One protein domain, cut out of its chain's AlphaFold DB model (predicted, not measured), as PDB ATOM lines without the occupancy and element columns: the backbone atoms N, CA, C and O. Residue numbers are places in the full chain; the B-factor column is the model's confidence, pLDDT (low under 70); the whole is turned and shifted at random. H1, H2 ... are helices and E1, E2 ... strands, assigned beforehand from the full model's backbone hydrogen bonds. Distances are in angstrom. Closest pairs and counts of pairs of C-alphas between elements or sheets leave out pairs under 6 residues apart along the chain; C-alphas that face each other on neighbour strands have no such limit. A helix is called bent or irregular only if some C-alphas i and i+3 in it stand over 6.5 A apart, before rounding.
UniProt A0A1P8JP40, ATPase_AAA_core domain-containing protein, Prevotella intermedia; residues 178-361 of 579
ATOM      1  N   ILE A 178     169.292 141.624 108.663       95.62
ATOM      2  CA  ILE A 178     168.488 140.728 107.833       95.62
ATOM      3  C   ILE A 178     168.116 141.460 106.549       95.62
ATOM      4  O   ILE A 178     167.512 142.538 106.603       95.62
ATOM      5  N   THR A 179     168.445 140.854 105.411       94.56
ATOM      6  CA  THR A 179     168.243 141.438 104.081       94.56
ATOM      7  C   THR A 179     167.571 140.426 103.161       94.56
ATOM      8  O   THR A 179     167.912 139.244 103.175       94.56
ATOM      9  N   LYS A 180     166.597 140.872 102.358       93.69
ATOM     10  CA  LYS A 180     165.969 140.040 101.323       93.69
ATOM     11  C   LYS A 180     167.001 139.694 100.248       93.69
ATOM     12  O   LYS A 180     167.708 140.577  99.774       93.69
ATOM     13  N   ASN A 181     167.088 138.422  99.873       92.50
ATOM     14  CA  ASN A 181     168.012 137.954  98.844       92.50
ATOM     15  C   ASN A 181     167.641 138.555  97.482       92.50
ATOM     16  O   ASN A 181     166.456 138.687  97.161       92.50
ATOM     17  N   GLU A 182     168.644 138.906  96.680       88.81
ATOM     18  CA  GLU A 182     168.429 139.482  95.347       88.81
ATOM     19  C   GLU A 182     167.635 138.510  94.466       88.81
ATOM     20  O   GLU A 182     166.553 138.849  93.978       88.81
ATOM     21  N   GLU A 183     168.109 137.269  94.387       87.94
ATOM     22  CA  GLU A 183     167.491 136.193  93.620       87.94
ATOM     23  C   GLU A 183     166.430 135.440  94.430       87.94
ATOM     24  O   GLU A 183     166.650 134.998  95.566       87.94
ATOM     25  N   ASN A 184     165.268 135.246  93.806       89.19
ATOM     26  CA  ASN A 184     164.230 134.363  94.315       89.19
ATOM     27  C   ASN A 184     164.466 132.947  93.783       89.19
ATOM     28  O   ASN A 184     164.934 132.768  92.664       89.19
ATOM     29  N   LYS A 185     164.114 131.934  94.580       93.12
ATOM     30  CA  LYS A 185     164.131 130.545  94.109       93.12
ATOM     31  C   LYS A 185     162.767 130.173  93.554       93.12
ATOM     32  O   LYS A 185     161.785 130.195  94.299       93.12
ATOM     33  N   ASP A 186     162.732 129.837  92.273       92.69
ATOM     34  CA  ASP A 186     161.510 129.640  91.493       92.69
ATOM     35  C   ASP A 186     161.703 128.583  90.385       92.69
ATOM     36  O   ASP A 186     162.523 127.666  90.523       92.69
ATOM     37  N   GLU A 187     160.923 128.657  89.302       92.12
ATOM     38  CA  GLU A 187     161.022 127.738  88.171       92.12
ATOM     39  C   GLU A 187     162.386 127.759  87.472       92.12
ATOM     40  O   GLU A 187     162.833 126.714  86.994       92.12
ATOM     41  N   ASN A 188     163.067 128.907  87.421       92.00
ATOM     42  CA  ASN A 188     164.363 129.021  86.751       92.00
ATOM     43  C   ASN A 188     165.423 128.257  87.539       92.00
ATOM     44  O   ASN A 188     166.182 127.477  86.967       92.00
ATOM     45  N   THR A 189     165.369 128.345  88.868       92.06
ATOM     46  CA  THR A 189     166.238 127.549  89.737       92.06
ATOM     47  C   THR A 189     166.000 126.041  89.568       92.06
ATOM     48  O   THR A 189     166.947 125.259  89.594       92.06
ATOM     49  N   LEU A 190     164.750 125.589  89.379       90.56
ATOM     50  CA  LEU A 190     164.465 124.164  89.124       90.56
ATOM     51  C   LEU A 190     165.027 123.683  87.778       90.56
ATOM     52  O   LEU A 190     165.475 122.534  87.694       90.56
ATOM     53  N   LYS A 191     165.026 124.549  86.757       89.62
ATOM     54  CA  LYS A 191     165.624 124.279  85.440       89.62
ATOM     55  C   LYS A 191     167.139 124.180  85.508       89.62
ATOM     56  O   LYS A 191     167.708 123.228  84.984       89.62
ATOM     57  N   GLU A 192     167.783 125.140  86.165       90.81
ATOM     58  CA  GLU A 192     169.237 125.170  86.355       90.81
ATOM     59  C   GLU A 192     169.732 123.934  87.111       90.81
ATOM     60  O   GLU A 192     170.736 123.327  86.741       90.81
ATOM     61  N   GLU A 193     168.975 123.501  88.125       88.31
ATOM     62  CA  GLU A 193     169.245 122.269  88.870       88.31
ATOM     63  C   GLU A 193     168.873 120.988  88.098       88.31
ATOM     64  O   GLU A 193     169.075 119.891  88.617       88.31
ATOM     65  N   LYS A 194     168.356 121.110  86.865       88.56
ATOM     66  CA  LYS A 194     167.919 120.008  85.988       88.56
ATOM     67  C   LYS A 194     166.888 119.080  86.640       88.56
ATOM     68  O   LYS A 194     166.869 117.884  86.363       88.56
ATOM     69  N   LEU A 195     166.038 119.627  87.510       86.12
ATOM     70  CA  LEU A 195     164.993 118.863  88.197       86.12
ATOM     71  C   LEU A 195     163.685 118.875  87.405       86.12
ATOM     72  O   LEU A 195     163.078 117.829  87.204       86.12
ATOM     73  N   TYR A 196     163.259 120.056  86.945       87.56
ATOM     74  CA  TYR A 196     162.020 120.234  86.187       87.56
ATOM     75  C   TYR A 196     162.166 121.362  85.168       87.56
ATOM     76  O   TYR A 196     162.818 122.367  85.446       87.56
ATOM     77  N   ASN A 197     161.500 121.235  84.018       87.56
ATOM     78  CA  ASN A 197     161.511 122.244  82.957       87.56
ATOM     79  C   ASN A 197     160.164 122.977  82.817       87.56
ATOM     80  O   ASN A 197     159.571 123.021  81.743       87.56
ATOM     81  N   PHE A 198     159.651 123.536  83.917       88.06
ATOM     82  CA  PHE A 198     158.349 124.215  83.921       88.06
ATOM     83  C   PHE A 198     158.407 125.609  83.283       88.06
ATOM     84  O   PHE A 198     159.316 126.394  83.550       88.06
ATOM     85  N   THR A 199     157.407 125.983  82.485       89.88
ATOM     86  CA  THR A 199     157.185 127.404  82.162       89.88
ATOM     87  C   THR A 199     156.706 128.151  83.414       89.88
ATOM     88  O   THR A 199     156.218 127.532  84.359       89.88
ATOM     89  N   ASN A 200     156.820 129.483  83.431       91.00
ATOM     90  CA  ASN A 200     156.340 130.292  84.558       91.00
ATOM     91  C   ASN A 200     154.832 130.073  84.815       91.00
ATOM     92  O   ASN A 200     154.400 129.938  85.958       91.00
ATOM     93  N   GLU A 201     154.036 129.946  83.748       90.94
ATOM     94  CA  GLU A 201     152.600 129.659  83.832       90.94
ATOM     95  C   GLU A 201     152.318 128.295  84.478       90.94
ATOM     96  O   GLU A 201     151.554 128.212  85.441       90.94
ATOM     97  N   ILE A 202     152.988 127.234  84.012       90.00
ATOM     98  CA  ILE A 202     152.837 125.880  84.561       90.00
ATOM     99  C   ILE A 202     153.288 125.839  86.023       90.00
ATOM    100  O   ILE A 202     152.594 125.284  86.876       90.00
ATOM    101  N   PHE A 203     154.421 126.467  86.342       92.75
ATOM    102  CA  PHE A 203     154.905 126.552  87.714       92.75
ATOM    103  C   PHE A 203     153.906 127.269  88.626       92.75
ATOM    104  O   PHE A 203     153.665 126.805  89.736       92.75
ATOM    105  N   ASN A 204     153.273 128.355  88.168       93.69
ATOM    106  CA  ASN A 204     152.251 129.044  88.954       93.69
ATOM    107  C   ASN A 204     151.003 128.181  89.182       93.69
ATOM    108  O   ASN A 204     150.516 128.147  90.312       93.69
ATOM    109  N   ARG A 205     150.538 127.431  88.174       92.00
ATOM    110  CA  ARG A 205     149.431 126.466  88.337       92.00
ATOM    111  C   ARG A 205     149.787 125.383  89.360       92.00
ATOM    112  O   ARG A 205     149.026 125.125  90.287       92.00
ATOM    113  N   ASN A 206     150.987 124.811  89.254       92.25
ATOM    114  CA  ASN A 206     151.494 123.818  90.203       92.25
ATOM    115  C   ASN A 206     151.663 124.399  91.617       92.25
ATOM    116  O   ASN A 206     151.339 123.737  92.602       92.25
ATOM    117  N   LYS A 207     152.123 125.649  91.736       95.12
ATOM    118  CA  LYS A 207     152.251 126.366  93.010       95.12
ATOM    119  C   LYS A 207     150.904 126.493  93.713       95.12
ATOM    120  O   LYS A 207     150.841 126.211  94.903       95.12
ATOM    121  N   GLU A 208     149.847 126.891  93.010       94.12
ATOM    122  CA  GLU A 208     148.508 127.008  93.604       94.12
ATOM    123  C   GLU A 208     148.036 125.676  94.198       94.12
ATOM    124  O   GLU A 208     147.622 125.634  95.358       94.12
ATOM    125  N   ILE A 209     148.202 124.578  93.455       93.25
ATOM    126  CA  ILE A 209     147.831 123.231  93.908       93.25
ATOM    127  C   ILE A 209     148.653 122.804  95.133       93.25
ATOM    128  O   ILE A 209     148.105 122.300  96.117       93.25
ATOM    129  N   ILE A 210     149.974 123.002  95.089       95.38
ATOM    130  CA  ILE A 210     150.883 122.632  96.181       95.38
ATOM    131  C   ILE A 210     150.529 123.393  97.460       95.38
ATOM    132  O   ILE A 210     150.461 122.790  98.530       95.38
ATOM    133  N   ILE A 211     150.295 124.703  97.362       95.75
ATOM    134  CA  ILE A 211     149.980 125.542  98.520       95.75
ATOM    135  C   ILE A 211     148.611 125.191  99.106       95.75
ATOM    136  O   ILE A 211     148.509 125.025 100.321       95.75
ATOM    137  N   ASP A 212     147.586 124.997  98.273       93.94
ATOM    138  CA  ASP A 212     146.263 124.551  98.728       93.94
ATOM    139  C   ASP A 212     146.335 123.188  99.442       93.94
ATOM    140  O   ASP A 212     145.759 123.003 100.517       93.94
ATOM    141  N   SER A 213     147.111 122.248  98.901       94.62
ATOM    142  CA  SER A 213     147.316 120.936  99.519       94.62
ATOM    143  C   SER A 213     148.068 121.024 100.856       94.62
ATOM    144  O   SER A 213     147.687 120.355 101.820       94.62
ATOM    145  N   TRP A 214     149.085 121.887 100.966       95.62
ATOM    146  CA  TRP A 214     149.761 122.145 102.241       95.62
ATOM    147  C   TRP A 214     148.823 122.760 103.282       95.62
ATOM    148  O   TRP A 214     148.795 122.281 104.413       95.62
ATOM    149  N   TYR A 215     148.026 123.771 102.920       94.62
ATOM    150  CA  TYR A 215     147.057 124.375 103.840       94.62
ATOM    151  C   TYR A 215     146.038 123.362 104.350       94.62
ATOM    152  O   TYR A 215     145.796 123.297 105.555       94.62
ATOM    153  N   LYS A 216     145.504 122.515 103.462       93.12
ATOM    154  CA  LYS A 216     144.589 121.428 103.839       93.12
ATOM    155  C   LYS A 216     145.249 120.421 104.779       93.12
ATOM    156  O   LYS A 216     144.645 120.046 105.777       93.12
ATOM    157  N   THR A 217     146.482 120.012 104.484       93.00
ATOM    158  CA  THR A 217     147.211 119.010 105.282       93.00
ATOM    159  C   THR A 217     147.590 119.546 106.664       93.00
ATOM    160  O   THR A 217     147.486 118.835 107.657       93.00
ATOM    161  N   LEU A 218     147.990 120.817 106.750       91.94
ATOM    162  CA  LEU A 218     148.367 121.466 108.011       91.94
ATOM    163  C   LEU A 218     147.168 122.032 108.786       91.94
ATOM    164  O   LEU A 218     147.350 122.497 109.909       91.94
ATOM    165  N   ASN A 219     145.964 121.991 108.205       90.00
ATOM    166  CA  ASN A 219     144.755 122.629 108.729       90.00
ATOM    167  C   ASN A 219     144.957 124.134 109.013       90.00
ATOM    168  O   ASN A 219     144.548 124.645 110.055       90.00
ATOM    169  N   ILE A 220     145.626 124.831 108.089       88.50
ATOM    170  CA  ILE A 220     145.882 126.277 108.147       88.50
ATOM    171  C   ILE A 220     144.874 126.982 107.242       88.50
ATOM    172  O   ILE A 220     144.736 126.637 106.068       88.50
ATOM    173  N   SER A 221     144.192 127.999 107.762       85.06
ATOM    174  CA  SER A 221     143.331 128.874 106.972       85.06
ATOM    175  C   SER A 221     144.060 130.157 106.567       85.06
ATOM    176  O   SER A 221     145.011 130.594 107.213       85.06
ATOM    177  N   GLN A 222     143.577 130.829 105.520       78.62
ATOM    178  CA  GLN A 222     144.146 132.112 105.089       78.62
ATOM    179  C   GLN A 222     144.051 133.204 106.172       78.62
ATOM    180  O   GLN A 222     144.846 134.136 106.170       78.62
ATOM    181  N   LYS A 223     143.120 133.070 107.127       81.50
ATOM    182  CA  LYS A 223     142.968 133.993 108.264       81.50
ATOM    183  C   LYS A 223     144.064 133.831 109.318       81.50
ATOM    184  O   LYS A 223     144.286 134.757 110.090       81.50
ATOM    185  N   ASP A 224     144.726 132.677 109.349       81.06
ATOM    186  CA  ASP A 224     145.809 132.389 110.296       81.06
ATOM    187  C   ASP A 224     147.149 132.978 109.828       81.06
ATOM    188  O   ASP A 224     148.107 133.057 110.596       81.06
ATOM    189  N   ILE A 225     147.224 133.399 108.561       86.88
ATOM    190  CA  ILE A 225     148.428 133.955 107.950       86.88
ATOM    191  C   ILE A 225     148.558 135.428 108.323       86.88
ATOM    192  O   ILE A 225     147.687 136.251 108.039       86.88
ATOM    193  N   GLN A 226     149.705 135.784 108.890       84.00
ATOM    194  CA  GLN A 226     150.115 137.169 109.056       84.00
ATOM    195  C   GLN A 226     150.645 137.693 107.720       84.00
ATOM    196  O   GLN A 226     151.807 137.477 107.367       84.00
ATOM    197  N   GLU A 227     149.780 138.360 106.953       78.50
ATOM    198  CA  GLU A 227     150.179 138.954 105.678       78.50
ATOM    199  C   GLU A 227     151.337 139.947 105.852       78.50
ATOM    200  O   GLU A 227     151.373 140.777 106.763       78.50
ATOM    201  N   SER A 228     152.313 139.840 104.954       82.00
ATOM    202  CA  SER A 228     153.484 140.705 104.867       82.00
ATOM    203  C   SER A 228     153.782 141.002 103.398       82.00
ATOM    204  O   SER A 228     153.296 140.298 102.511       82.00
ATOM    205  N   SER A 229     154.636 141.993 103.129       85.69
ATOM    206  CA  SER A 229     155.075 142.302 101.760       85.69
ATOM    207  C   SER A 229     155.751 141.119 101.056       85.69
ATOM    208  O   SER A 229     155.766 141.091  99.834       85.69
ATOM    209  N   TYR A 230     156.250 140.134 101.811       90.94
ATOM    210  CA  TYR A 230     156.977 138.971 101.295       90.94
ATOM    211  C   TYR A 230     156.140 137.691 101.216       90.94
ATOM    212  O   TYR A 230     156.669 136.623 100.904       90.94
ATOM    213  N   THR A 231     154.843 137.745 101.544       91.81
ATOM    214  CA  THR A 231     153.999 136.541 101.602       91.81
ATOM    215  C   THR A 231     154.003 135.791 100.265       91.81
ATOM    216  O   THR A 231     154.132 134.568 100.249       91.81
ATOM    217  N   LYS A 232     153.955 136.499  99.129       92.81
ATOM    218  CA  LYS A 232     153.958 135.885  97.790       92.81
ATOM    219  C   LYS A 232     155.270 135.151  97.482       92.81
ATOM    220  O   LYS A 232     155.251 134.056  96.910       92.81
ATOM    221  N   GLU A 233     156.401 135.726  97.870       94.50
ATOM    222  CA  GLU A 233     157.736 135.160  97.691       94.50
ATOM    223  C   GLU A 233     157.941 133.938  98.585       94.50
ATOM    224  O   GLU A 233     158.490 132.934  98.137       94.50
ATOM    225  N   ILE A 234     157.435 133.974  99.820       95.62
ATOM    226  CA  ILE A 234     157.489 132.830 100.737       95.62
ATOM    227  C   ILE A 234     156.671 131.657 100.187       95.62
ATOM    228  O   ILE A 234     157.165 130.529 100.171       95.62
ATOM    229  N   LEU A 235     155.454 131.899  99.688       96.06
ATOM    230  CA  LEU A 235     154.629 130.847  99.077       96.06
ATOM    231  C   LEU A 235     155.280 130.279  97.809       96.06
ATOM    232  O   LEU A 235     155.287 129.067  97.598       96.06
ATOM    233  N   THR A 236     155.901 131.137  96.998       96.81
ATOM    234  CA  THR A 236     156.712 130.705  95.848       96.81
ATOM    235  C   THR A 236     157.868 129.804  96.285       96.81
ATOM    236  O   THR A 236     158.055 128.725  95.717       96.81
ATOM    237  N   TYR A 237     158.581 130.177  97.351       97.56
ATOM    238  CA  TYR A 237     159.668 129.372  97.902       97.56
ATOM    239  C   TYR A 237     159.184 128.015  98.432       97.56
ATOM    240  O   TYR A 237     159.858 127.009  98.214       97.56
ATOM    241  N   ILE A 238     158.029 127.954  99.107       97.62
ATOM    242  CA  ILE A 238     157.444 126.689  99.585       97.62
ATOM    243  C   ILE A 238     157.185 125.744  98.407       97.62
ATOM    244  O   ILE A 238     157.572 124.574  98.473       97.62
ATOM    245  N   ALA A 239     156.589 126.238  97.318       96.88
ATOM    246  CA  ALA A 239     156.339 125.425  96.129       96.88
ATOM    247  C   ALA A 239     157.642 124.955  95.466       96.88
ATOM    248  O   ALA A 239     157.821 123.751  95.267       96.88
ATOM    249  N   TYR A 240     158.593 125.868  95.231       96.56
ATOM    250  CA  TYR A 240     159.939 125.530  94.748       96.56
ATOM    251  C   TYR A 240     160.584 124.442  95.613       96.56
ATOM    252  O   TYR A 240     161.083 123.436  95.106       96.56
ATOM    253  N   LYS A 241     160.569 124.618  96.939       96.38
ATOM    254  CA  LYS A 241     161.258 123.724  97.865       96.38
ATOM    255  C   LYS A 241     160.586 122.356  97.939       96.38
ATOM    256  O   LYS A 241     161.307 121.364  98.018       96.38
ATOM    257  N   THR A 242     159.257 122.302  97.862       95.62
ATOM    258  CA  THR A 242     158.482 121.051  97.785       95.62
ATOM    259  C   THR A 242     158.889 120.256  96.542       95.62
ATOM    260  O   THR A 242     159.282 119.097  96.654       95.62
ATOM    261  N   LEU A 243     158.912 120.901  95.370       93.69
ATOM    262  CA  LEU A 243     159.324 120.267  94.114       93.69
ATOM    263  C   LEU A 243     160.790 119.838  94.143       93.69
ATOM    264  O   LEU A 243     161.119 118.717  93.763       93.69
ATOM    265  N   LYS A 244     161.676 120.690  94.661       93.06
ATOM    266  CA  LYS A 244     163.095 120.365  94.811       93.06
ATOM    267  C   LYS A 244     163.327 119.154  95.709       93.06
ATOM    268  O   LYS A 244     164.196 118.339  95.414       93.06
ATOM    269  N   ILE A 245     162.598 119.046  96.821       91.44
ATOM    270  CA  ILE A 245     162.688 117.873  97.695       91.44
ATOM    271  C   ILE A 245     162.219 116.632  96.931       91.44
ATOM    272  O   ILE A 245     162.933 115.631  96.936       91.44
ATOM    273  N   ALA A 246     161.092 116.726  96.222       90.81
ATOM    274  CA  ALA A 246     160.596 115.635  95.392       90.81
ATOM    275  C   ALA A 246     161.623 115.193  94.340       90.81
ATOM    276  O   ALA A 246     161.923 114.015  94.250       90.81
ATOM    277  N   GLY A 247     162.251 116.125  93.620       86.12
ATOM    278  CA  GLY A 247     163.211 115.785  92.563       86.12
ATOM    279  C   GLY A 247     164.568 115.273  93.063       86.12
ATOM    280  O   GLY A 247     165.279 114.607  92.319       86.12
ATOM    281  N   LYS A 248     164.965 115.588  94.306       85.50
ATOM    282  CA  LYS A 248     166.333 115.331  94.797       85.50
ATOM    283  C   LYS A 248     166.473 114.096  95.686       85.50
ATOM    284  O   LYS A 248     167.538 113.482  95.692       85.50
ATOM    285  N   TYR A 249     165.465 113.772  96.490       81.12
ATOM    286  CA  TYR A 249     165.582 112.720  97.503       81.12
ATOM    287  C   TYR A 249     164.820 111.466  97.076       81.12
ATOM    288  O   TYR A 249     163.637 111.533  96.747       81.12
ATOM    289  N   LYS A 250     165.489 110.311  97.162       76.81
ATOM    290  CA  LYS A 250     164.960 109.003  96.735       76.81
ATOM    291  C   LYS A 250     163.623 108.620  97.384       76.81
ATOM    292  O   LYS A 250     162.789 107.989  96.760       76.81
ATOM    293  N   GLN A 251     163.380 109.027  98.630       79.00
ATOM    294  CA  GLN A 251     162.111 108.725  99.308       79.00
ATOM    295  C   GLN A 251     160.900 109.480  98.723       79.00
ATOM    296  O   GLN A 251     159.761 109.139  99.026       79.00
ATOM    297  N   TYR A 252     161.136 110.506  97.896       83.69
ATOM    298  CA  TYR A 252     160.093 111.350  97.309       83.69
ATOM    299  C   TYR A 252     160.065 111.329  95.774       83.69
ATOM    300  O   TYR A 252     159.014 111.603  95.194       83.69
ATOM    301  N   ASN A 253     161.185 111.015  95.113       76.50
ATOM    302  CA  ASN A 253     161.313 111.113  93.653       76.50
ATOM    303  C   ASN A 253     160.376 110.176  92.881       76.50
ATOM    304  O   ASN A 253     159.912 110.552  91.815       76.50
ATOM    305  N   ASN A 254     160.017 109.026  93.450       76.19
ATOM    306  CA  ASN A 254     159.113 108.059  92.824       76.19
ATOM    307  C   ASN A 254     157.625 108.443  92.947       76.19
ATOM    308  O   ASN A 254     156.757 107.707  92.483       76.19
ATOM    309  N   ILE A 255     157.297 109.550  93.629       79.88
ATOM    310  CA  ILE A 255     155.906 109.991  93.825       79.88
ATOM    311  C   ILE A 255     155.437 110.872  92.663       79.88
ATOM    312  O   ILE A 255     154.268 110.802  92.282       79.88
ATOM    313  N   ILE A 256     156.335 111.698  92.122       78.12
ATOM    314  CA  ILE A 256     156.065 112.521  90.944       78.12
ATOM    315  C   ILE A 256     156.592 111.782  89.718       78.12
ATOM    316  O   ILE A 256     157.788 111.529  89.607       78.12
ATOM    317  N   ASP A 257     155.703 111.491  88.777       72.50
ATOM    318  CA  ASP A 257     156.075 110.892  87.498       72.50
ATOM    319  C   ASP A 257     156.646 111.964  86.554       72.50
ATOM    320  O   ASP A 257     155.923 112.650  85.826       72.50
ATOM    321  N   VAL A 258     157.966 112.158  86.619       69.75
ATOM    322  CA  VAL A 258     158.675 113.184  85.839       69.75
ATOM    323  C   VAL A 258     158.648 112.890  84.337       69.75
ATOM    324  O   VAL A 258     158.613 113.828  83.541       69.75
ATOM    325  N   GLU A 259     158.630 111.618  83.933       62.25
ATOM    326  CA  GLU A 259     158.570 111.231  82.518       62.25
ATOM    327  C   GLU A 259     157.205 111.575  81.914       62.25
ATOM    328  O   GLU A 259     157.127 112.136  80.820       62.25
ATOM    329  N   ASN A 260     156.125 111.344  82.661       65.69
ATOM    330  CA  ASN A 260     154.767 111.696  82.246       65.69
ATOM    331  C   ASN A 260     154.513 113.217  82.259       65.69
ATOM    332  O   ASN A 260     153.791 113.743  81.411       65.69
ATOM    333  N   LEU A 261     155.181 113.975  83.140       67.62
ATOM    334  CA  LEU A 261     155.155 115.448  83.103       67.62
ATOM    335  C   LEU A 261     155.734 116.036  81.810       67.62
ATOM    336  O   LEU A 261     155.337 117.129  81.413       67.62
ATOM    337  N   GLN A 262     156.661 115.332  81.154       60.31
ATOM    338  CA  GLN A 262     157.211 115.746  79.859       60.31
ATOM    339  C   GLN A 262     156.283 115.406  78.682       60.31
ATOM    340  O   GLN A 262     156.446 115.967  77.600       60.31
ATOM    341  N   GLN A 263     155.316 114.504  78.885       57.22
ATOM    342  CA  GLN A 263     154.365 114.040  77.866       57.22
ATOM    343  C   GLN A 263     152.973 114.697  77.983       57.22
ATOM    344  O   GLN A 263     152.149 114.549  77.081       57.22
ATOM    345  N   THR A 264     152.708 115.432  79.066       66.12
ATOM    346  CA  THR A 264     151.437 116.122  79.373       66.12
ATOM    347  C   THR A 264     151.583 117.651  79.299       66.12
ATOM    348  O   THR A 264     152.616 118.169  78.879       66.12
ATOM    349  N   ASP A 265     150.560 118.411  79.713       69.69
ATOM    350  CA  ASP A 265     150.602 119.881  79.819       69.69
ATOM    351  C   ASP A 265     151.490 120.395  80.979       69.69
ATOM    352  O   ASP A 265     151.523 121.596  81.256       69.69
ATOM    353  N   GLY A 266     152.228 119.500  81.651       72.00
ATOM    354  CA  GLY A 266     153.174 119.804  82.727       72.00
ATOM    355  C   GLY A 266     152.524 120.124  84.078       72.00
ATOM    356  O   GLY A 266     153.232 120.464  85.035       72.00
ATOM    357  N   VAL A 267     151.193 120.033  84.176       77.62
ATOM    358  CA  VAL A 267     150.450 120.224  85.424       77.62
ATOM    359  C   VAL A 267     150.489 118.933  86.233       77.62
ATOM    360  O   VAL A 267     150.173 117.852  85.747       77.62
ATOM    361  N   LEU A 268     150.889 119.054  87.491       79.62
ATOM    362  CA  LEU A 268     151.000 117.933  88.410       79.62
ATOM    363  C   LEU A 268     149.621 117.388  88.780       79.62
ATOM    364  O   LEU A 268     148.689 118.143  89.066       79.62
ATOM    365  N   ASP A 269     149.524 116.064  88.862       82.06
ATOM    366  CA  ASP A 269     148.312 115.416  89.337       82.06
ATOM    367  C   ASP A 269     148.061 115.729  90.825       82.06
ATOM    368  O   ASP A 269     148.919 115.566  91.700       82.06
ATOM    369  N   ASN A 270     146.825 116.137  91.120       83.31
ATOM    370  CA  ASN A 270     146.362 116.448  92.468       83.31
ATOM    371  C   ASN A 270     146.532 115.263  93.427       83.31
ATOM    372  O   ASN A 270     146.761 115.476  94.620       83.31
ATOM    373  N   THR A 271     146.387 114.018  92.953       85.56
ATOM    374  CA  THR A 271     146.529 112.847  93.832       85.56
ATOM    375  C   THR A 271     147.992 112.586  94.185       85.56
ATOM    376  O   THR A 271     148.302 112.370  95.361       85.56
ATOM    377  N   GLN A 272     148.903 112.733  93.216       85.81
ATOM    378  CA  GLN A 272     150.349 112.678  93.443       85.81
ATOM    379  C   GLN A 272     150.821 113.769  94.412       85.81
ATOM    380  O   GLN A 272     151.540 113.464  95.364       85.81
ATOM    381  N   ILE A 273     150.369 115.021  94.246       88.25
ATOM    382  CA  ILE A 273     150.731 116.122  95.158       88.25
ATOM    383  C   ILE A 273     150.253 115.848  96.585       88.25
ATOM    384  O   ILE A 273     151.008 116.058  97.536       88.25
ATOM    385  N   LYS A 274     149.020 115.360  96.758       88.94
ATOM    386  CA  LYS A 274     148.499 115.014  98.089       88.94
ATOM    387  C   LYS A 274     149.338 113.928  98.751       88.94
ATOM    388  O   LYS A 274     149.711 114.091  99.908       88.94
ATOM    389  N   LYS A 275     149.683 112.867  98.014       90.00
ATOM    390  CA  LYS A 275     150.543 111.781  98.508       90.00
ATOM    391  C   LYS A 275     151.947 112.278  98.859       90.00
ATOM    392  O   LYS A 275     152.521 111.879  99.870       90.00
ATOM    393  N   LEU A 276     152.507 113.162  98.038       91.81
ATOM    394  CA  LEU A 276     153.812 113.761  98.286       91.81
ATOM    395  C   LEU A 276     153.807 114.567  99.587       91.81
ATOM    396  O   LEU A 276     154.655 114.356 100.451       91.81
ATOM    397  N   ILE A 277     152.836 115.468  99.735       93.94
ATOM    398  CA  ILE A 277     152.727 116.344 100.901       93.94
ATOM    399  C   ILE A 277     152.390 115.548 102.159       93.94
ATOM    400  O   ILE A 277     152.983 115.826 103.194       93.94
ATOM    401  N   SER A 278     151.537 114.520 102.088       90.94
ATOM    402  CA  SER A 278     151.286 113.645 103.241       90.94
ATOM    403  C   SER A 278     152.556 112.916 103.685       90.94
ATOM    404  O   SER A 278     152.813 112.806 104.875       90.94
ATOM    405  N   THR A 279     153.396 112.486 102.739       89.75
ATOM    406  CA  THR A 279     154.685 111.853 103.063       89.75
ATOM    407  C   THR A 279     155.653 112.857 103.701       89.75
ATOM    408  O   THR A 279     156.320 112.539 104.679       89.75
ATOM    409  N   MET A 280     155.720 114.094 103.188       92.62
ATOM    410  CA  MET A 280     156.560 115.155 103.771       92.62
ATOM    411  C   MET A 280     156.042 115.674 105.118       92.62
ATOM    412  O   MET A 280     156.829 116.156 105.928       92.62
ATOM    413  N   HIS A 281     154.732 115.623 105.350       92.25
ATOM    414  CA  HIS A 281     154.097 116.054 106.592       92.25
ATOM    415  C   HIS A 281     154.592 115.241 107.793       92.25
ATOM    416  O   HIS A 281     154.821 115.801 108.864       92.25
ATOM    417  N   ASP A 282     154.827 113.946 107.597       86.88
ATOM    418  CA  ASP A 282     155.333 113.064 108.649       86.88
ATOM    419  C   ASP A 282     156.872 113.127 108.782       86.88
ATOM    420  O   ASP A 282     157.443 112.652 109.769       86.88
ATOM    421  N   ASP A 283     157.563 113.772 107.833       84.31
ATOM    422  CA  ASP A 283     159.012 113.974 107.859       84.31
ATOM    423  C   ASP A 283     159.395 115.207 108.695       84.31
ATOM    424  O   ASP A 283     159.348 116.358 108.248       84.31
ATOM    425  N   THR A 284     159.855 114.955 109.923       80.06
ATOM    426  CA  THR A 284     160.367 115.988 110.845       80.06
ATOM    427  C   THR A 284     161.864 116.277 110.690       80.06
ATOM    428  O   THR A 284     162.436 117.050 111.463       80.06
ATOM    429  N   SER A 285     162.524 115.700 109.684       81.56
ATOM    430  CA  SER A 285     163.962 115.847 109.464       81.56
ATOM    431  C   SER A 285     164.357 117.241 108.954       81.56
ATOM    432  O   SER A 285     163.548 118.161 108.776       81.56
ATOM    433  N   HIS A 286     165.655 117.406 108.696       78.00
ATOM    434  CA  HIS A 286     166.227 118.607 108.095       78.00
ATOM    435  C   HIS A 286     165.787 118.827 106.633       78.00
ATOM    436  O   HIS A 286     165.924 119.944 106.125       78.00
ATOM    437  N   ILE A 287     165.256 117.800 105.955       85.38
ATOM    438  CA  ILE A 287     164.832 117.879 104.550       85.38
ATOM    439  C   ILE A 287     163.697 118.902 104.396       85.38
ATOM    440  O   ILE A 287     163.776 119.796 103.545       85.38
ATOM    441  N   THR A 288     162.693 118.825 105.273       91.00
ATOM    442  CA  THR A 288     161.486 119.671 105.277       91.00
ATOM    443  C   THR A 288     161.617 120.927 106.150       91.00
ATOM    444  O   THR A 288     160.781 121.827 106.068       91.00
ATOM    445  N   LYS A 289     162.708 121.068 106.919       91.94
ATOM    446  CA  LYS A 289     162.994 122.213 107.812       91.94
ATOM    447  C   LYS A 289     162.764 123.578 107.169       91.94
ATOM    448  O   LYS A 289     162.158 124.461 107.764       91.94
ATOM    449  N   LYS A 290     163.228 123.765 105.933       93.56
ATOM    450  CA  LYS A 290     163.092 125.043 105.214       93.56
ATOM    451  C   LYS A 290     161.628 125.369 104.873       93.56
ATOM    452  O   LYS A 290     161.283 126.540 104.815       93.56
ATOM    453  N   ILE A 291     160.775 124.355 104.693       96.25
ATOM    454  CA  ILE A 291     159.324 124.526 104.514       96.25
ATOM    455  C   ILE A 291     158.671 124.880 105.857       96.25
ATOM    456  O   ILE A 291     157.894 125.831 105.919       96.25
ATOM    457  N   ARG A 292     159.042 124.191 106.950       94.50
ATOM    458  CA  ARG A 292     158.588 124.547 108.309       94.50
ATOM    459  C   ARG A 292     158.927 125.993 108.666       94.50
ATOM    460  O   ARG A 292     158.044 126.703 109.133       94.50
ATOM    461  N   GLN A 293     160.154 126.440 108.374       94.31
ATOM    462  CA  GLN A 293     160.586 127.835 108.554       94.31
ATOM    463  C   GLN A 293     159.649 128.830 107.866       94.31
ATOM    464  O   GLN A 293     159.225 129.813 108.471       94.31
ATOM    465  N   CYS A 294     159.284 128.562 106.610       95.81
ATOM    466  CA  CYS A 294     158.359 129.405 105.864       95.81
ATOM    467  C   CYS A 294     156.971 129.465 106.519       95.81
ATOM    468  O   CYS A 294     156.457 130.562 106.729       95.81
ATOM    469  N   PHE A 295     156.380 128.323 106.887       95.06
ATOM    470  CA  PHE A 295     155.062 128.310 107.532       95.06
ATOM    471  C   PHE A 295     155.074 128.971 108.910       95.06
ATOM    472  O   PHE A 295     154.197 129.777 109.204       95.06
ATOM    473  N   LEU A 296     156.084 128.707 109.740       93.75
ATOM    474  CA  LEU A 296     156.197 129.341 111.055       93.75
ATOM    475  C   LEU A 296     156.374 130.857 110.946       93.75
ATOM    476  O   LEU A 296     155.817 131.599 111.755       93.75
ATOM    477  N   TYR A 297     157.089 131.337 109.927       93.62
ATOM    478  CA  TYR A 297     157.152 132.765 109.645       93.62
ATOM    479  C   TYR A 297     155.790 133.328 109.221       93.62
ATOM    480  O   TYR A 297     155.400 134.374 109.727       93.62
ATOM    481  N   LEU A 298     155.048 132.643 108.344       93.31
ATOM    482  CA  LEU A 298     153.710 133.079 107.927       93.31
ATOM    483  C   LEU A 298     152.714 133.120 109.095       93.31
ATOM    484  O   LEU A 298     151.862 134.000 109.131       93.31
ATOM    485  N   LEU A 299     152.826 132.206 110.061       91.12
ATOM    486  CA  LEU A 299     151.917 132.131 111.211       91.12
ATOM    487  C   LEU A 299     152.286 133.112 112.336       91.12
ATOM    488  O   LEU A 299     151.403 133.665 112.994       91.12
ATOM    489  N   TYR A 300     153.582 133.337 112.580       88.44
ATOM    490  CA  TYR A 300     154.043 134.063 113.773       88.44
ATOM    491  C   TYR A 300     154.903 135.298 113.503       88.44
ATOM    492  O   TYR A 300     155.012 136.134 114.400       88.44
ATOM    493  N   ASN A 301     155.537 135.390 112.329       85.12
ATOM    494  CA  ASN A 301     156.490 136.431 111.922       85.12
ATOM    495  C   ASN A 301     157.376 136.937 113.083       85.12
ATOM    496  O   ASN A 301     157.282 138.104 113.491       85.12
ATOM    497  N   PRO A 302     158.239 136.076 113.660       82.06
ATOM    498  CA  PRO A 302     158.945 136.409 114.894       82.06
ATOM    499  C   PRO A 302     159.827 137.656 114.743       82.06
ATOM    500  O   PRO A 302     159.949 138.444 115.678       82.06
ATOM    501  N   PHE A 303     160.394 137.893 113.559       85.69
ATOM    502  CA  PHE A 303     161.345 138.981 113.330       85.69
ATOM    503  C   PHE A 303     160.718 140.305 112.886       85.69
ATOM    504  O   PHE A 303     161.432 141.303 112.924       85.69
ATOM    505  N   LYS A 304     159.420 140.359 112.540       85.06
ATOM    506  CA  LYS A 304     158.714 141.589 112.122       85.06
ATOM    507  C   LYS A 304     159.557 142.455 111.178       85.06
ATOM    508  O   LYS A 304     159.879 143.603 111.494       85.06
ATOM    509  N   LEU A 305     159.994 141.850 110.079       87.94
ATOM    510  CA  LEU A 305     160.899 142.487 109.127       87.94
ATOM    511  C   LEU A 305     160.232 143.707 108.475       87.94
ATOM    512  O   LEU A 305     159.012 143.737 108.301       87.94
ATOM    513  N   LYS A 306     161.040 144.715 108.128       86.12
ATOM    514  CA  LYS A 306     160.585 145.865 107.333       86.12
ATOM    515  C   LYS A 306     160.076 145.389 105.974       86.12
ATOM    516  O   LYS A 306     160.544 144.375 105.473       86.12
ATOM    517  N   SER A 307     159.158 146.143 105.375       83.19
ATOM    518  CA  SER A 307     158.598 145.805 104.065       83.19
ATOM    519  C   SER A 307     159.608 145.912 102.923       83.19
ATOM    520  O   SER A 307     159.474 145.203 101.928       83.19
ATOM    521  N   GLU A 308     160.605 146.788 103.074       80.44
ATOM    522  CA  GLU A 308     161.683 147.032 102.117       80.44
ATOM    523  C   GLU A 308     163.005 147.330 102.840       80.44
ATOM    524  O   GLU A 308     163.027 147.824 103.975       80.44
ATOM    525  N   GLY A 309     164.113 147.050 102.150       85.19
ATOM    526  CA  GLY A 309     165.466 147.302 102.634       85.19
ATOM    527  C   GLY A 309     165.906 146.377 103.770       85.19
ATOM    528  O   GLY A 309     165.437 145.250 103.923       85.19
ATOM    529  N   GLU A 310     166.861 146.860 104.560       92.00
ATOM    530  CA  GLU A 310     167.527 146.074 105.596       92.00
ATOM    531  C   GLU A 310     166.844 146.237 106.962       92.00
ATOM    532  O   GLU A 310     166.517 147.348 107.417       92.00
ATOM    533  N   SER A 311     166.671 145.115 107.658       94.31
ATOM    534  CA  SER A 311     166.179 145.067 109.034       94.31
ATOM    535  C   SER A 311     167.338 144.790 109.986       94.31
ATOM    536  O   SER A 311     167.938 143.722 109.933       94.31
ATOM    537  N   ILE A 312     167.645 145.739 110.871       95.38
ATOM    538  CA  ILE A 312     168.662 145.575 111.918       95.38
ATOM    539  C   ILE A 312     167.941 145.345 113.241       95.38
ATOM    540  O   ILE A 312     167.093 146.148 113.630       95.38
ATOM    541  N   ILE A 313     168.254 144.238 113.909       95.62
ATOM    542  CA  ILE A 313     167.602 143.824 115.152       95.62
ATOM    543  C   ILE A 313     168.679 143.515 116.183       95.62
ATOM    544  O   ILE A 313     169.553 142.685 115.939       95.62
ATOM    545  N   LYS A 314     168.582 144.128 117.365       95.31
ATOM    546  CA  LYS A 314     169.485 143.821 118.478       95.31
ATOM    547  C   LYS A 314     169.373 142.353 118.862       95.31
ATOM    548  O   LYS A 314     168.271 141.814 118.966       95.31
ATOM    549  N   ILE A 315     170.499 141.722 119.164       94.25
ATOM    550  CA  ILE A 315     170.534 140.280 119.409       94.25
ATOM    551  C   ILE A 315     169.667 139.849 120.609       94.25
ATOM    552  O   ILE A 315     168.952 138.853 120.533       94.25
ATOM    553  N   ASP A 316     169.635 140.656 121.675       93.00
ATOM    554  CA  ASP A 316     168.772 140.438 122.846       93.00
ATOM    555  C   ASP A 316     167.273 140.519 122.492       93.00
ATOM    556  O   ASP A 316     166.431 139.874 123.120       93.00
ATOM    557  N   GLU A 317     166.913 141.344 121.510       93.81
ATOM    558  CA  GLU A 317     165.536 141.463 121.036       93.81
ATOM    559  C   GLU A 317     165.160 140.289 120.127       93.81
ATOM    560  O   GLU A 317     164.073 139.728 120.275       93.81
ATOM    561  N   ALA A 318     166.069 139.884 119.236       93.81
ATOM    562  CA  ALA A 318     165.907 138.699 118.401       93.81
ATOM    563  C   ALA A 318     165.690 137.439 119.256       93.81
ATOM    564  O   ALA A 318     164.731 136.705 119.027       93.81
ATOM    565  N   GLU A 319     166.502 137.243 120.300       92.88
ATOM    566  CA  GLU A 319     166.355 136.143 121.261       92.88
ATOM    567  C   GLU A 319     164.953 136.134 121.899       92.88
ATOM    568  O   GLU A 319     164.249 135.124 121.860       92.88
ATOM    569  N   LYS A 320     164.494 137.273 122.440       92.12
ATOM    570  CA  LYS A 320     163.157 137.384 123.059       92.12
ATOM    571  C   LYS A 320     162.033 137.042 122.080       92.12
ATOM    572  O   LYS A 320     161.065 136.377 122.453       92.12
ATOM    573  N   ARG A 321     162.146 137.511 120.836       92.19
ATOM    574  CA  ARG A 321     161.155 137.277 119.779       92.19
ATOM    575  C   ARG A 321     161.085 135.802 119.386       92.19
ATOM    576  O   ARG A 321     159.984 135.261 119.298       92.19
ATOM    577  N   VAL A 322     162.230 135.138 119.230       92.06
ATOM    578  CA  VAL A 322     162.293 133.701 118.925       92.06
ATOM    579  C   VAL A 322     161.715 132.865 120.066       92.06
ATOM    580  O   VAL A 322     160.896 131.988 119.809       92.06
ATOM    581  N   LYS A 323     162.031 133.178 121.330       89.31
ATOM    582  CA  LYS A 323     161.441 132.477 122.488       89.31
ATOM    583  C   LYS A 323     159.925 132.606 122.550       89.31
ATOM    584  O   LYS A 323     159.219 131.632 122.813       89.31
ATOM    585  N   LYS A 324     159.409 133.806 122.270       90.69
ATOM    586  CA  LYS A 324     157.964 134.021 122.154       90.69
ATOM    587  C   LYS A 324     157.375 133.186 121.011       90.69
ATOM    588  O   LYS A 324     156.320 132.590 121.193       90.69
ATOM    589  N   GLY A 325     158.069 133.106 119.874       89.88
ATOM    590  CA  GLY A 325     157.713 132.236 118.751       89.88
ATOM    591  C   GLY A 325     157.625 130.759 119.145       89.88
ATOM    592  O   GLY A 325     156.613 130.133 118.850       89.88
ATOM    593  N   LEU A 326     158.622 130.236 119.872       88.62
ATOM    594  CA  LEU A 326     158.625 128.858 120.390       88.62
ATOM    595  C   LEU A 326     157.436 128.589 121.312       88.62
ATOM    596  O   LEU A 326     156.769 127.573 121.185       88.62
ATOM    597  N   THR A 327     157.159 129.519 122.227       88.62
ATOM    598  CA  THR A 327     156.046 129.374 123.177       88.62
ATOM    599  C   THR A 327     154.700 129.385 122.447       88.62
ATOM    600  O   THR A 327     153.818 128.583 122.729       88.62
ATOM    601  N   ASN A 328     154.535 130.277 121.467       88.56
ATOM    602  CA  ASN A 328     153.302 130.369 120.685       88.56
ATOM    603  C   ASN A 328     153.082 129.138 119.790       88.56
ATOM    604  O   ASN A 328     151.936 128.736 119.560       88.56
ATOM    605  N   SER A 329     154.167 128.541 119.292       87.88
ATOM    606  CA  SER A 329     154.116 127.378 118.409       87.88
ATOM    607  C   SER A 329     153.887 126.051 119.135       87.88
ATOM    608  O   SER A 329     153.614 125.051 118.474       87.88
ATOM    609  N   ASP A 330     153.877 126.032 120.474       85.06
ATOM    610  CA  ASP A 330     153.530 124.840 121.261       85.06
ATOM    611  C   ASP A 330     152.141 124.284 120.905       85.06
ATOM    612  O   ASP A 330     151.946 123.069 120.892       85.06
ATOM    613  N   SER A 331     151.204 125.161 120.533       86.38
ATOM    614  CA  SER A 331     149.866 124.784 120.056       86.38
ATOM    615  C   SER A 331     149.878 123.943 118.770       86.38
ATOM    616  O   SER A 331     148.965 123.147 118.552       86.38
ATOM    617  N   LEU A 332     150.921 124.069 117.944       88.44
ATOM    618  CA  LEU A 332     151.063 123.333 116.687       88.44
ATOM    619  C   LEU A 332     151.683 121.949 116.869       88.44
ATOM    620  O   LEU A 332     151.590 121.135 115.957       88.44
ATOM    621  N   ARG A 333     152.293 121.641 118.022       86.06
ATOM    622  CA  ARG A 333     153.062 120.396 118.217       86.06
ATOM    623  C   ARG A 333     152.230 119.112 118.129       86.06
ATOM    624  O   ARG A 333     152.803 118.036 117.989       86.06
ATOM    625  N   ASN A 334     150.901 119.219 118.196       85.75
ATOM    626  CA  ASN A 334     149.990 118.099 117.935       85.75
ATOM    627  C   ASN A 334     150.005 117.668 116.459       85.75
ATOM    628  O   ASN A 334     149.676 116.525 116.153       85.75
ATOM    629  N   ASN A 335     150.382 118.568 115.550       87.81
ATOM    630  CA  ASN A 335     150.603 118.242 114.153       87.81
ATOM    631  C   ASN A 335     151.998 117.590 113.996       87.81
ATOM    632  O   ASN A 335     152.990 118.201 114.406       87.81
ATOM    633  N   PRO A 336     152.101 116.388 113.391       88.50
ATOM    634  CA  PRO A 336     153.371 115.695 113.161       88.50
ATOM    635  C   PRO A 336     154.464 116.576 112.551       88.50
ATOM    636  O   PRO A 336     155.592 116.575 113.047       88.50
ATOM    637  N   PHE A 337     154.115 117.407 111.569       90.62
ATOM    638  CA  PHE A 337     155.044 118.300 110.878       90.62
ATOM    639  C   PHE A 337     155.692 119.325 111.817       90.62
ATOM    640  O   PHE A 337     156.836 119.729 111.624       90.62
ATOM    641  N   PHE A 338     154.984 119.724 112.872       90.50
ATOM    642  CA  PHE A 338     155.408 120.716 113.859       90.50
ATOM    643  C   PHE A 338     155.783 120.101 115.215       90.50
ATOM    644  O   PHE A 338     156.005 120.822 116.189       90.50
ATOM    645  N   LYS A 339     155.903 118.772 115.304       85.00
ATOM    646  CA  LYS A 339     156.173 118.069 116.566       85.00
ATOM    647  C   LYS A 339     157.472 118.524 117.247       85.00
ATOM    648  O   LYS A 339     157.508 118.711 118.464       85.00
ATOM    649  N   ASN A 340     158.525 118.735 116.454       80.62
ATOM    650  CA  ASN A 340     159.891 118.984 116.925       80.62
ATOM    651  C   ASN A 340     160.404 120.390 116.561       80.62
ATOM    652  O   ASN A 340     161.537 120.525 116.105       80.62
ATOM    653  N   ILE A 341     159.579 121.433 116.725       86.31
ATOM    654  CA  ILE A 341     159.997 122.816 116.431       86.31
ATOM    655  C   ILE A 341     161.198 123.214 117.297       86.31
ATOM    656  O   ILE A 341     161.165 123.121 118.525       86.31
ATOM    657  N   SER A 342     162.235 123.711 116.628       85.88
ATOM    658  CA  SER A 342     163.467 124.235 117.209       85.88
ATOM    659  C   SER A 342     163.642 125.730 116.916       85.88
ATOM    660  O   SER A 342     162.903 126.327 116.132       85.88
ATOM    661  N   ILE A 343     164.661 126.347 117.523       88.44
ATOM    662  CA  ILE A 343     165.069 127.735 117.235       88.44
ATOM    663  C   ILE A 343     165.328 127.935 115.743       88.44
ATOM    664  O   ILE A 343     164.945 128.952 115.168       88.44
ATOM    665  N   GLU A 344     165.947 126.944 115.109       87.94
ATOM    666  CA  GLU A 344     166.267 127.002 113.696       87.94
ATOM    667  C   GLU A 344     165.016 127.081 112.831       87.94
ATOM    668  O   GLU A 344     165.037 127.758 111.809       87.94
ATOM    669  N   ASP A 345     163.927 126.417 113.219       90.38
ATOM    670  CA  ASP A 345     162.664 126.469 112.484       90.38
ATOM    671  C   ASP A 345     161.987 127.852 112.584       90.38
ATOM    672  O   ASP A 345     161.108 128.155 111.790       90.38
ATOM    673  N   LEU A 346     162.403 128.717 113.513       92.44
ATOM    674  CA  LEU A 346     161.854 130.068 113.684       92.44
ATOM    675  C   LEU A 346     162.710 131.171 113.059       92.44
ATOM    676  O   LEU A 346     162.311 132.335 113.105       92.44
ATOM    677  N   LEU A 347     163.869 130.833 112.487       92.69
ATOM    678  CA  LEU A 347     164.697 131.790 111.752       92.69
ATOM    679  C   LEU A 347     163.945 132.350 110.528       92.69
ATOM    680  O   LEU A 347     163.043 131.690 110.006       92.69
ATOM    681  N   PRO A 348     164.319 133.550 110.038       92.44
ATOM    682  CA  PRO A 348     163.780 134.096 108.800       92.44
ATOM    683  C   PRO A 348     163.808 133.072 107.653       92.44
ATOM    684  O   PRO A 348     164.788 132.330 107.523       92.44
ATOM    685  N   PRO A 349     162.765 133.039 106.801       93.12
ATOM    686  CA  PRO A 349     162.715 132.137 105.666       93.12
ATOM    687  C   PRO A 349     163.938 132.277 104.750       93.12
ATOM    688  O   PRO A 349     164.516 133.359 104.655       93.12
ATOM    689  N   PRO A 350     164.302 131.242 103.976       92.06
ATOM    690  CA  PRO A 350     165.537 131.225 103.179       92.06
ATOM    691  C   PRO A 350     165.495 132.098 101.911       92.06
ATOM    692  O   PRO A 350     166.290 131.902 100.991       92.06
ATOM    693  N   ILE A 351     164.547 133.032 101.859       93.38
ATOM    694  CA  ILE A 351     164.524 134.181 100.950       93.38
ATOM    695  C   ILE A 351     165.251 135.389 101.561       93.38
ATOM    696  O   ILE A 351     165.414 136.402 100.893       93.38
ATOM    697  N   PHE A 352     165.669 135.287 102.824       93.88
ATOM    698  CA  PHE A 352     166.474 136.276 103.525       93.88
ATOM    699  C   PHE A 352     167.881 135.742 103.789       93.88
ATOM    700  O   PHE A 352     168.099 134.538 103.958       93.88
ATOM    701  N   SER A 353     168.821 136.672 103.880       92.25
ATOM    702  CA  SER A 353     170.164 136.476 104.405       92.25
ATOM    703  C   SER A 353     170.255 137.127 105.780       92.25
ATOM    704  O   SER A 353     169.590 138.128 106.058       92.25
ATOM    705  N   ILE A 354     171.050 136.523 106.659       94.12
ATOM    706  CA  ILE A 354     171.271 137.007 108.021       94.12
ATOM    707  C   ILE A 354     172.770 137.222 108.180       94.12
ATOM    708  O   ILE A 354     173.554 136.281 108.060       94.12
ATOM    709  N   GLU A 355     173.157 138.458 108.456       95.25
ATOM    710  CA  GLU A 355     174.520 138.848 108.773       95.25
ATOM    711  C   GLU A 355     174.627 139.196 110.258       95.25
ATOM    712  O   GLU A 355     173.829 139.959 110.807       95.25
ATOM    713  N   ILE A 356     175.617 138.605 110.923       96.69
ATOM    714  CA  ILE A 356     175.906 138.877 112.328       96.69
ATOM    715  C   ILE A 356     176.769 140.135 112.388       96.69
ATOM    716  O   ILE A 356     177.827 140.190 111.758       96.69
ATOM    717  N   ILE A 357     176.334 141.124 113.165       96.69
ATOM    718  CA  ILE A 357     177.092 142.346 113.421       96.69
ATOM    719  C   ILE A 357     177.786 142.214 114.772       96.69
ATOM    720  O   ILE A 357     177.170 141.899 115.798       96.69
ATOM    721  N   LEU A 358     179.095 142.423 114.744       96.00
ATOM    722  CA  LEU A 358     179.986 142.343 115.886       96.00
ATOM    723  C   LEU A 358     180.448 143.744 116.265       96.00
ATOM    724  O   LEU A 358     180.463 144.652 115.441       96.00
ATOM    725  N   LYS A 359     180.891 143.891 117.504       94.81
ATOM    726  CA  LYS A 359     181.625 145.050 117.983       94.81
ATOM    727  C   LYS A 359     182.893 144.567 118.661       94.81
ATOM    728  O   LYS A 359     182.817 143.749 119.586       94.81
ATOM    729  N   ASP A 360     184.038 145.055 118.204       91.56
ATOM    730  CA  ASP A 360     185.301 144.756 118.864       91.56
ATOM    731  C   ASP A 360     185.341 145.474 120.227       91.56
ATOM    732  O   ASP A 360     184.931 146.629 120.383       91.56
ATOM    733  N   LYS A 361     185.765 144.751 121.265       87.12
ATOM    734  CA  LYS A 361     185.982 145.322 122.598       87.12
ATOM    735  C   LYS A 361     187.145 146.315 122.609       87.12
ATOM    736  O   LYS A 361     187.166 147.172 123.488       87.12
TER     737      LYS A 361
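What this domain is: This is residues 178 to 361 of the 579 residues of the protein "ATPase_AAA_core domain-containing protein" of Prevotella intermedia (UniProt A0A1P8JP40). An elongated, mostly helical body has H3 and H7 side by side in its core, running opposite ways, with H2 crossing H3 and H6 packing on H2. H9 packs on both H7 and H8, while a small antiparallel sheet, E1 - E3, lies toward one end of the long axis, where E3 runs outward, and H5 lies toward the other end. The printed part has 184 residues, with nine named helices and three named strands in the order E1 H1 H2 H3 H4 H5 H6 H7 E2 H8 H9 E3. The class is mostly helix; the whole is compact, with a radius of gyration of the C-alphas of 17.1 A and spans of 61 by 36 by 30 A.

How they stand to each other: E1, residues 178 to 180, is the antiparallel neighbour of E3, residues 352 to 360; N 179 and O 353 are 3.0 A apart and N 353 and O 179 are 2.8 A apart, both within hydrogen-bond range. H1, residues 187 to 192, only just touches the hub H3, residues 231 to 248, with 3 pairs of C-alphas within 8 A, the closest those of Leu 190 and Lys 244, 7.0 A. H2, residues 200 to 218, touches H3 about perpendicular at 88 degrees, closest at the C-alphas of Lys 207 and Ala 239, 5.2 A. H4, residues 250 to 253, touches H3 only at the corner, and H5, residues 258 to 261, touches no helix. H6, residues 270 to 281, touches H2 at a steep tilt of 53 degrees, the same way, with the C-alphas of Ser 213 and Lys 274 closest at 6.2 A. H7, residues 289 to 300, touches H3 at a shallow tilt of 20 degrees, opposite ways, with the C-alphas of Ile 238 and Ile 291 closest at 5.7 A. E2, residues 311 to 314, pairs with no named strand, and meets H8, residues 315 to 332, only through their link. H9, residues 343 to 346, touches H7, with the C-alphas of Gln 293 and Asp 345 closest at 4.7 A, and H8, with those of Val 322 and Leu 346 closest at 6.4 A. Every O i to N i+4 pair is within hydrogen-bond range in H1, H2, H3, H6 and H7, and 12 of 14 in H8; H4, H5 and H9 are too short for such a pair.

Where its parts are: E1 begins at C-alpha 178 (168.488, 140.728, 107.833). H2 is 26.3 A long, H3 25.5 A, H8 26.0 A and E3 25.7 A, from first to last C-alpha. H8 is only just irregular: C-alphas 328 and 331 are 6.6 A apart. E3 ends at C-alpha 360 (185.301, 144.756, 118.864).

The domain as a whole: The C-alphas of Gln 263 and Lys 361 are the two farthest apart, 63.1 A. The printed part has no cut, and the link from H2 to H3, 12 residues, is long. Mean pLDDT of the printed part is 88.4; residues 258 to 265 are under 70.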